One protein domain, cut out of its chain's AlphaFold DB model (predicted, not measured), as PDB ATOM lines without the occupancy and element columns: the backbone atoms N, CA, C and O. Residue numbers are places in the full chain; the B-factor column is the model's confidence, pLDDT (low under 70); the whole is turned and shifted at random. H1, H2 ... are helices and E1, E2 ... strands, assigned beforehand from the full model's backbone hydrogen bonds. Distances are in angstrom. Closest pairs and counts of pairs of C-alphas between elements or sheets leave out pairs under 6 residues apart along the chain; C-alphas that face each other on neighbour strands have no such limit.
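What this domain is: This is residues 21 to 88 of the 93 residues of the protein "NifU-like protein" of Pelotomaculum sp. PtaB.Bin013 (UniProt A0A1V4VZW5). A twisted meander, E1 E2 E3, each strand the antiparallel neighbour of the one before, has helix H1 along one face and short H2 near one end: two layers. The printed part has 68 residues, with three strands, then two helices; the class is mixed. It is compact, radius of gyration of the C-alphas 12.0 A, and elongated, 36 by 24 by 18 A.

Where its parts are: E3, residues 52 to 61, spans 27.0 A and bends by 56 degrees at residue 55. E2, residues 41 to 49, spans 26.6 A. E1, residues 29 to 34, begins at C-alpha 29 (410.135, 412.824, 600.338). H1, residues 64 to 77, spans 20.2 A. H2, residues 82 to 87, ends at C-alpha 87 (423.298, 421.097, 592.390).

How they stand to each other: Hairpin E1 and E2 has N 31 and O 44 at 2.9 A; hairpin E2 and E3 has N 45 and O 57 at 2.8 A, both within hydrogen-bond range. H1 is on the sheet, over E2 and E3, height 9.0 A; its closest C-alphas with E3 are Val 60 and Ile 67, 6.2 A. H2 is on the sheet; its closest C-alphas with E3 are Gln 52 and Ile 82, 5.5 A. H1 and H2 are close but not clearly touching, C-alphas Val 77 and Ala 85 closest at 5.2 A. Every O i to N i+4 pair is within range in H1 and H2.

The domain as a whole: The farthest C-alphas, Ser 37 and Gly 50, are 36.8 A apart. The printed part has no cut and no long link; pLDDT is under 70 at residues 36 to 38.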
ATOM      1  N   VAL A  21     422.351 408.637 609.805       93.94
ATOM      2  CA  VAL A  21     421.878 407.280 609.509       93.94
ATOM      3  C   VAL A  21     420.458 407.076 610.050       93.94
ATOM      4  O   VAL A  21     420.114 407.503 611.160       93.94
ATOM      5  N   GLY A  22     419.625 406.397 609.265       94.38
ATOM      6  CA  GLY A  22     418.303 405.916 609.647       94.38
ATOM      7  C   GLY A  22     417.172 406.489 608.797       94.38
ATOM      8  O   GLY A  22     417.343 406.870 607.643       94.38
ATOM      9  N   LYS A  23     415.980 406.537 609.395       95.81
ATOM     10  CA  LYS A  23     414.742 406.964 608.734       95.81
ATOM     11  C   LYS A  23     414.190 408.219 609.380       95.81
ATOM     12  O   LYS A  23     414.384 408.440 610.577       95.81
ATOM     13  N   ILE A  24     413.442 408.987 608.599       95.25
ATOM     14  CA  ILE A  24     412.557 410.021 609.130       95.25
ATOM     15  C   ILE A  24     411.125 409.498 609.057       95.25
ATOM     16  O   ILE A  24     410.644 409.128 607.984       95.25
ATOM     17  N   GLU A  25     410.442 409.448 610.198       92.06
ATOM     18  CA  GLU A  25     409.015 409.126 610.229       92.06
ATOM     19  C   GLU A  25     408.212 410.233 609.538       92.06
ATOM     20  O   GLU A  25     408.470 411.423 609.730       92.06
ATOM     21  N   ASN A  26     407.234 409.835 608.717       93.25
ATOM     22  CA  ASN A  26     406.424 410.745 607.903       93.25
ATOM     23  C   ASN A  26     407.259 411.678 607.012       93.25
ATOM     24  O   ASN A  26     406.884 412.835 606.865       93.25
ATOM     25  N   ALA A  27     408.397 411.221 606.476       95.31
ATOM     26  CA  ALA A  27     409.232 412.001 605.558       95.31
ATOM     27  C   ALA A  27     408.403 412.651 604.435       95.31
ATOM     28  O   ALA A  27     407.485 412.030 603.901       95.31
ATOM     29  N   ASP A  28     408.755 413.882 604.065       96.50
ATOM     30  CA  ASP A  28     408.048 414.621 603.010       96.50
ATOM     31  C   ASP A  28     408.463 414.119 601.618       96.50
ATOM     32  O   ASP A  28     407.714 414.237 600.651       96.50
ATOM     33  N   GLY A  29     409.647 413.504 601.527       94.50
ATOM     34  CA  GLY A  29     410.135 412.824 600.338       94.50
ATOM     35  C   GLY A  29     410.980 411.605 600.692       94.50
ATOM     36  O   GLY A  29     411.699 411.592 601.696       94.50
ATOM     37  N   ILE A  30     410.880 410.569 599.860       95.19
ATOM     38  CA  ILE A  30     411.695 409.358 599.960       95.19
ATOM     39  C   ILE A  30     412.211 409.019 598.564       95.19
ATOM     40  O   ILE A  30     411.422 408.787 597.649       95.19
ATOM     41  N   GLY A  31     413.531 408.987 598.413       91.00
ATOM     42  CA  GLY A  31     414.217 408.584 597.189       91.00
ATOM     43  C   GLY A  31     414.985 407.288 597.405       91.00
ATOM     44  O   GLY A  31     415.477 407.031 598.502       91.00
ATOM     45  N   MET A  32     415.097 406.464 596.369       88.81
ATOM     46  CA  MET A  32     415.964 405.290 596.385       88.81
ATOM     47  C   MET A  32     416.736 405.227 595.075       88.81
ATOM     48  O   MET A  32     416.142 405.347 594.005       88.81
ATOM     49  N   ALA A  33     418.043 405.037 595.176       85.25
ATOM     50  CA  ALA A  33     418.942 404.886 594.045       85.25
ATOM     51  C   ALA A  33     419.861 403.690 594.295       85.25
ATOM     52  O   ALA A  33     420.226 403.395 595.430       85.25
ATOM     53  N   GLY A  34     420.217 402.977 593.238       79.12
ATOM     54  CA  GLY A  34     421.091 401.816 593.313       79.12
ATOM     55  C   GLY A  34     421.396 401.305 591.916       79.12
ATOM     56  O   GLY A  34     420.639 401.560 590.976       79.12
ATOM     57  N   ASN A  35     422.510 400.601 591.772       70.56
ATOM     58  CA  ASN A  35     422.907 400.012 590.499       70.56
ATOM     59  C   ASN A  35     422.509 398.532 590.508       70.56
ATOM     60  O   ASN A  35     423.112 397.804 591.270       70.56
ATOM     61  N   PRO A  36     421.596 398.033 589.654       68.00
ATOM     62  CA  PRO A  36     421.191 396.619 589.651       68.00
ATOM     63  C   PRO A  36     422.342 395.619 589.454       68.00
ATOM     64  O   PRO A  36     422.210 394.443 589.788       68.00
ATOM     65  N   SER A  37     423.455 396.077 588.882       68.88
ATOM     66  CA  SER A  37     424.658 395.276 588.622       68.88
ATOM     67  C   SER A  37     425.546 395.123 589.863       68.88
ATOM     68  O   SER A  37     426.470 394.316 589.868       68.88
ATOM     69  N   CYS A  38     425.276 395.907 590.906       63.53
ATOM     70  CA  CYS A  38     425.977 395.951 592.177       63.53
ATOM     71  C   CYS A  38     424.934 395.768 593.295       63.53
ATOM     72  O   CYS A  38     423.802 396.208 593.176       63.53
ATOM     73  N   SER A  39     425.245 395.115 594.410       70.50
ATOM     74  CA  SER A  39     424.256 395.010 595.508       70.50
ATOM     75  C   SER A  39     424.139 396.298 596.341       70.50
ATOM     76  O   SER A  39     423.584 396.274 597.443       70.50
ATOM     77  N   ASP A  40     424.654 397.407 595.802       82.50
ATOM     78  CA  ASP A  40     424.710 398.704 596.452       82.50
ATOM     79  C   ASP A  40     423.437 399.505 596.152       82.50
ATOM     80  O   ASP A  40     423.111 399.805 594.997       82.50
ATOM     81  N   TYR A  41     422.719 399.882 597.206       87.38
ATOM     82  CA  TYR A  41     421.587 400.793 597.132       87.38
ATOM     83  C   TYR A  41     421.578 401.755 598.320       87.38
ATOM     84  O   TYR A  41     421.947 401.408 599.444       87.38
ATOM     85  N   VAL A  42     421.102 402.968 598.067       89.94
ATOM     86  CA  VAL A  42     420.886 404.011 599.064       89.94
ATOM     87  C   VAL A  42     419.436 404.466 599.021       89.94
ATOM     88  O   VAL A  42     418.826 404.627 597.961       89.94
ATOM     89  N   LYS A  43     418.868 404.669 600.200       93.19
ATOM     90  CA  LYS A  43     417.531 405.192 600.412       93.19
ATOM     91  C   LYS A  43     417.632 406.443 601.258       93.19
ATOM     92  O   LYS A  43     418.179 406.396 602.352       93.19
ATOM     93  N   ILE A  44     417.103 407.546 600.752       94.12
ATOM     94  CA  ILE A  44     417.181 408.861 601.381       94.12
ATOM     95  C   ILE A  44     415.779 409.297 601.791       94.12
ATOM     96  O   ILE A  44     414.815 409.137 601.045       94.12
ATOM     97  N   TYR A  45     415.691 409.866 602.983       96.81
ATOM     98  CA  TYR A  45     414.504 410.429 603.601       96.81
ATOM     99  C   TYR A  45     414.743 411.913 603.812       96.81
ATOM    100  O   TYR A  45     415.776 412.278 604.371       96.81
ATOM    101  N   ILE A  46     413.797 412.759 603.419       96.44
ATOM    102  CA  ILE A  46     413.920 414.208 603.589       96.44
ATOM    103  C   ILE A  46     412.730 414.807 604.330       96.44
ATOM    104  O   ILE A  46     411.595 414.328 604.235       96.44
ATOM    105  N   LYS A  47     413.007 415.891 605.048       96.94
ATOM    106  CA  LYS A  47     412.025 416.838 605.564       96.94
ATOM    107  C   LYS A  47     412.302 418.208 604.993       96.94
ATOM    108  O   LYS A  47     413.447 418.659 604.992       96.94
ATOM    109  N   VAL A  48     411.249 418.856 604.527       95.69
ATOM    110  CA  VAL A  48     411.327 420.133 603.828       95.69
ATOM    111  C   VAL A  48     410.490 421.165 604.570       95.69
ATOM    112  O   VAL A  48     409.409 420.867 605.070       95.69
ATOM    113  N   ASP A  49     411.007 422.385 604.655       95.44
ATOM    114  CA  ASP A  49     410.309 423.533 605.229       95.44
ATOM    115  C   ASP A  49     410.422 424.695 604.242       95.44
ATOM    116  O   ASP A  49     411.475 425.318 604.106       95.44
ATOM    117  N   GLY A  50     409.364 424.902 603.453       94.50
ATOM    118  CA  GLY A  50     409.399 425.815 602.311       94.50
ATOM    119  C   GLY A  50     410.400 425.360 601.246       94.50
ATOM    120  O   GLY A  50     410.207 424.329 600.606       94.50
ATOM    121  N   ASP A  51     411.455 426.145 601.047       93.19
ATOM    122  CA  ASP A  51     412.538 425.895 600.095       93.19
ATOM    123  C   ASP A  51     413.802 425.307 600.746       93.19
ATOM    124  O   ASP A  51     414.810 425.138 600.060       93.19
ATOM    125  N   GLN A  52     413.765 424.968 602.040       95.06
ATOM    126  CA  GLN A  52     414.913 424.452 602.791       95.06
ATOM    127  C   GLN A  52     414.808 422.960 603.100       95.06
ATOM    128  O   GLN A  52     413.762 422.453 603.517       95.06
ATOM    129  N   LEU A  53     415.938 422.261 602.982       94.81
ATOM    130  CA  LEU A  53     416.097 420.874 603.398       94.81
ATOM    131  C   LEU A  53     416.333 420.796 604.913       94.81
ATOM    132  O   LEU A  53     417.467 420.742 605.387       94.81
ATOM    133  N   LYS A  54     415.250 420.803 605.688       95.88
ATOM    134  CA  LYS A  54     415.276 420.845 607.157       95.88
ATOM    135  C   LYS A  54     415.965 419.641 607.794       95.88
ATOM    136  O   LYS A  54     416.702 419.796 608.765       95.88
ATOM    137  N   ASP A  55     415.701 418.446 607.282       96.00
ATOM    138  CA  ASP A  55     416.369 417.232 607.742       96.00
ATOM    139  C   ASP A  55     416.539 416.246 606.591       96.00
ATOM    140  O   ASP A  55     415.739 416.204 605.655       96.00
ATOM    141  N   ILE A  56     417.589 415.445 606.679       96.19
ATOM    142  CA  ILE A  56     417.902 414.382 605.734       96.19
ATOM    143  C   ILE A  56     418.458 413.207 606.526       96.19
ATOM    144  O   ILE A  56     419.300 413.389 607.404       96.19
ATOM    145  N   LYS A  57     417.980 412.003 606.219       96.12
ATOM    146  CA  LYS A  57     418.550 410.751 606.716       96.12
ATOM    147  C   LYS A  57     418.664 409.732 605.605       96.12
ATOM    148  O   LYS A  57     417.937 409.824 604.617       96.12
ATOM    149  N   TYR A  58     419.545 408.756 605.770       94.69
ATOM    150  CA  TYR A  58     419.700 407.693 604.788       94.69
ATOM    151  C   TYR A  58     419.838 406.309 605.414       94.69
ATOM    152  O   TYR A  58     420.302 406.129 606.539       94.69
ATOM    153  N   GLU A  59     419.480 405.316 604.615       93.56
ATOM    154  CA  GLU A  59     419.870 403.928 604.784       93.56
ATOM    155  C   GLU A  59     420.645 403.511 603.545       93.56
ATOM    156  O   GLU A  59     420.174 403.694 602.424       93.56
ATOM    157  N   VAL A  60     421.823 402.941 603.733       90.31
ATOM    158  CA  VAL A  60     422.670 402.485 602.636       90.31
ATOM    159  C   VAL A  60     423.089 401.055 602.909       90.31
ATOM    160  O   VAL A  60     423.464 400.693 604.024       90.31
ATOM    161  N   HIS A  61     422.998 400.236 601.879       87.12
ATOM    162  CA  HIS A  61     423.606 398.926 601.839       87.12
ATOM    163  C   HIS A  61     424.567 398.964 600.671       87.12
ATOM    164  O   HIS A  61     424.117 399.081 599.540       87.12
ATOM    165  N   GLY A  62     425.867 398.923 600.929       83.06
ATOM    166  CA  GLY A  62     426.846 398.927 599.857       83.06
ATOM    167  C   GLY A  62     428.277 398.902 600.354       83.06
ATOM    168  O   GLY A  62     428.529 398.700 601.546       83.06
ATOM    169  N   CYS A  63     429.223 399.090 599.441       83.88
ATOM    170  CA  CYS A  63     430.639 399.122 599.783       83.88
ATOM    171  C   CYS A  63     430.974 400.259 600.779       83.88
ATOM    172  O   CYS A  63     430.225 401.235 600.897       83.88
ATOM    173  N   PRO A  64     432.123 400.192 601.484       82.50
ATOM    174  CA  PRO A  64     432.537 401.243 602.419       82.50
ATOM    175  C   PRO A  64     432.563 402.646 601.803       82.50
ATOM    176  O   PRO A  64     432.261 403.618 602.491       82.50
ATOM    177  N   ALA A  65     432.863 402.746 600.503       82.25
ATOM    178  CA  ALA A  65     432.811 404.006 599.773       82.25
ATOM    179  C   ALA A  65     431.378 404.542 599.658       82.25
ATOM    180  O   ALA A  65     431.141 405.692 600.007       82.25
ATOM    181  N   ALA A  66     430.407 403.703 599.278       82.38
ATOM    182  CA  ALA A  66     428.999 404.099 599.224       82.38
ATOM    183  C   ALA A  66     428.487 404.577 600.593       82.38
ATOM    184  O   ALA A  66     427.757 405.567 600.682       82.38
ATOM    185  N   ILE A  67     428.910 403.906 601.667       86.88
ATOM    186  CA  ILE A  67     428.574 404.281 603.044       86.88
ATOM    187  C   ILE A  67     429.165 405.650 603.404       86.88
ATOM    188  O   ILE A  67     428.436 406.547 603.831       86.88
ATOM    189  N   ALA A  68     430.470 405.835 603.202       86.88
ATOM    190  CA  ALA A  68     431.153 407.075 603.549       86.88
ATOM    191  C   ALA A  68     430.629 408.269 602.737       86.88
ATOM    192  O   ALA A  68     430.305 409.307 603.316       86.88
ATOM    193  N   THR A  69     430.461 408.109 601.421       84.62
ATOM    194  CA  THR A  69     429.921 409.158 600.547       84.62
ATOM    195  C   THR A  69     428.490 409.528 600.933       84.62
ATOM    196  O   THR A  69     428.164 410.712 600.969       84.62
ATOM    197  N   SER A  70     427.649 408.559 601.321       89.06
ATOM    198  CA  SER A  70     426.293 408.851 601.818       89.06
ATOM    199  C   SER A  70     426.321 409.698 603.095       89.06
ATOM    200  O   SER A  70     425.533 410.637 603.232       89.06
ATOM    201  N   SER A  71     427.261 409.422 604.008       89.69
ATOM    202  CA  SER A  71     427.446 410.238 605.210       89.69
ATOM    203  C   SER A  71     427.864 411.663 604.866       89.69
ATOM    204  O   SER A  71     427.221 412.597 605.348       89.69
ATOM    205  N   VAL A  72     428.896 411.834 604.034       88.75
ATOM    206  CA  VAL A  72     429.402 413.155 603.620       88.75
ATOM    207  C   VAL A  72     428.300 413.955 602.935       88.75
ATOM    208  O   VAL A  72     428.029 415.093 603.314       88.75
ATOM    209  N   PHE A  73     427.614 413.340 601.969       89.06
ATOM    210  CA  PHE A  73     426.517 413.970 601.243       89.06
ATOM    211  C   PHE A  73     425.429 414.459 602.198       89.06
ATOM    212  O   PHE A  73     425.017 415.614 602.119       89.06
ATOM    213  N   SER A  74     425.001 413.610 603.138       91.75
ATOM    214  CA  SER A  74     423.934 413.954 604.081       91.75
ATOM    215  C   SER A  74     424.266 415.173 604.944       91.75
ATOM    216  O   SER A  74     423.383 415.982 605.212       91.75
ATOM    217  N   GLU A  75     425.520 415.333 605.371       90.88
ATOM    218  CA  GLU A  75     425.954 416.511 606.125       90.88
ATOM    219  C   GLU A  75     426.051 417.744 605.238       90.88
ATOM    220  O   GLU A  75     425.658 418.832 605.655       90.88
ATOM    221  N   LEU A  76     426.533 417.564 604.008       89.06
ATOM    222  CA  LEU A  76     426.728 418.651 603.066       89.06
ATOM    223  C   LEU A  76     425.409 419.329 602.698       89.06
ATOM    224  O   LEU A  76     425.370 420.554 602.630       89.06
ATOM    225  N   VAL A  77     424.339 418.564 602.459       91.12
ATOM    226  CA  VAL A  77     423.060 419.123 601.985       91.12
ATOM    227  C   VAL A  77     422.101 419.531 603.103       91.12
ATOM    228  O   VAL A  77     421.185 420.320 602.867       91.12
ATOM    229  N   LYS A  78     422.280 419.025 604.328       93.19
ATOM    230  CA  LYS A  78     421.369 419.310 605.444       93.19
ATOM    231  C   LYS A  78     421.341 420.802 605.781       93.19
ATOM    232  O   LYS A  78     422.373 421.426 605.999       93.19
ATOM    233  N   GLY A  79     420.140 421.367 605.864       93.56
ATOM    234  CA  GLY A  79     419.909 422.783 606.150       93.56
ATOM    235  C   GLY A  79     420.121 423.718 604.955       93.56
ATOM    236  O   GLY A  79     419.911 424.920 605.100       93.56
ATOM    237  N   LYS A  80     420.516 423.203 603.783       93.19
ATOM    238  CA  LYS A  80     420.657 424.011 602.566       93.19
ATOM    239  C   LYS A  80     419.316 424.191 601.845       93.19
ATOM    240  O   LYS A  80     418.405 423.375 602.019       93.19
ATOM    241  N   PRO A  81     419.178 425.232 601.005       95.38
ATOM    242  CA  PRO A  81     418.074 425.324 600.059       95.38
ATOM    243  C   PRO A  81     418.024 424.094 599.147       95.38
ATOM    244  O   PRO A  81     419.061 423.595 598.711       95.38
ATOM    245  N   ILE A  82     416.823 423.635 598.801       90.50
ATOM    246  CA  ILE A  82     416.612 422.452 597.949       90.50
ATOM    247  C   ILE A  82     417.351 422.601 596.616       90.50
ATOM    248  O   ILE A  82     417.973 421.653 596.155       90.50
ATOM    249  N   MET A  83     417.323 423.795 596.019       88.88
ATOM    250  CA  MET A  83     418.022 424.063 594.758       88.88
ATOM    251  C   MET A  83     419.538 423.876 594.877       88.88
ATOM    252  O   MET A  83     420.150 423.332 593.967       88.88
ATOM    253  N   GLU A  84     420.135 424.264 596.004       86.88
ATOM    254  CA  GLU A  84     421.565 424.050 596.240       86.88
ATOM    255  C   GLU A  84     421.864 422.563 596.461       86.88
ATOM    256  O   GLU A  84     422.846 422.050 595.939       86.88
ATOM    257  N   ALA A  85     420.990 421.847 597.177       85.62
ATOM    258  CA  ALA A  85     421.119 420.406 597.381       85.62
ATOM    259  C   ALA A  85     420.995 419.600 596.073       85.62
ATOM    260  O   ALA A  85     421.618 418.549 595.952       85.62
ATOM    261  N   LEU A  86     420.217 420.085 595.098       82.94
ATOM    262  CA  LEU A  86     420.095 419.485 593.763       82.94
ATOM    263  C   LEU A  86     421.350 419.684 592.907       82.94
ATOM    264  O   LEU A  86     421.675 418.820 592.096       82.94
ATOM    265  N   ASP A  87     422.051 420.802 593.097       83.31
ATOM    266  CA  ASP A  87     423.298 421.097 592.390       83.31
ATOM    267  C   ASP A  87     424.504 420.349 592.971       83.31
ATOM    268  O   ASP A  87     425.545 420.276 592.315       83.31
ATOM    269  N   VAL A  88     424.370 419.740 594.157       76.06
ATOM    270  CA  VAL A  88     425.347 418.776 594.681       76.06
ATOM    271  C   VAL A  88     425.259 417.494 593.851       76.06
ATOM    272  O   VAL A  88     424.623 416.508 594.220       76.06
TER     273      VAL A  88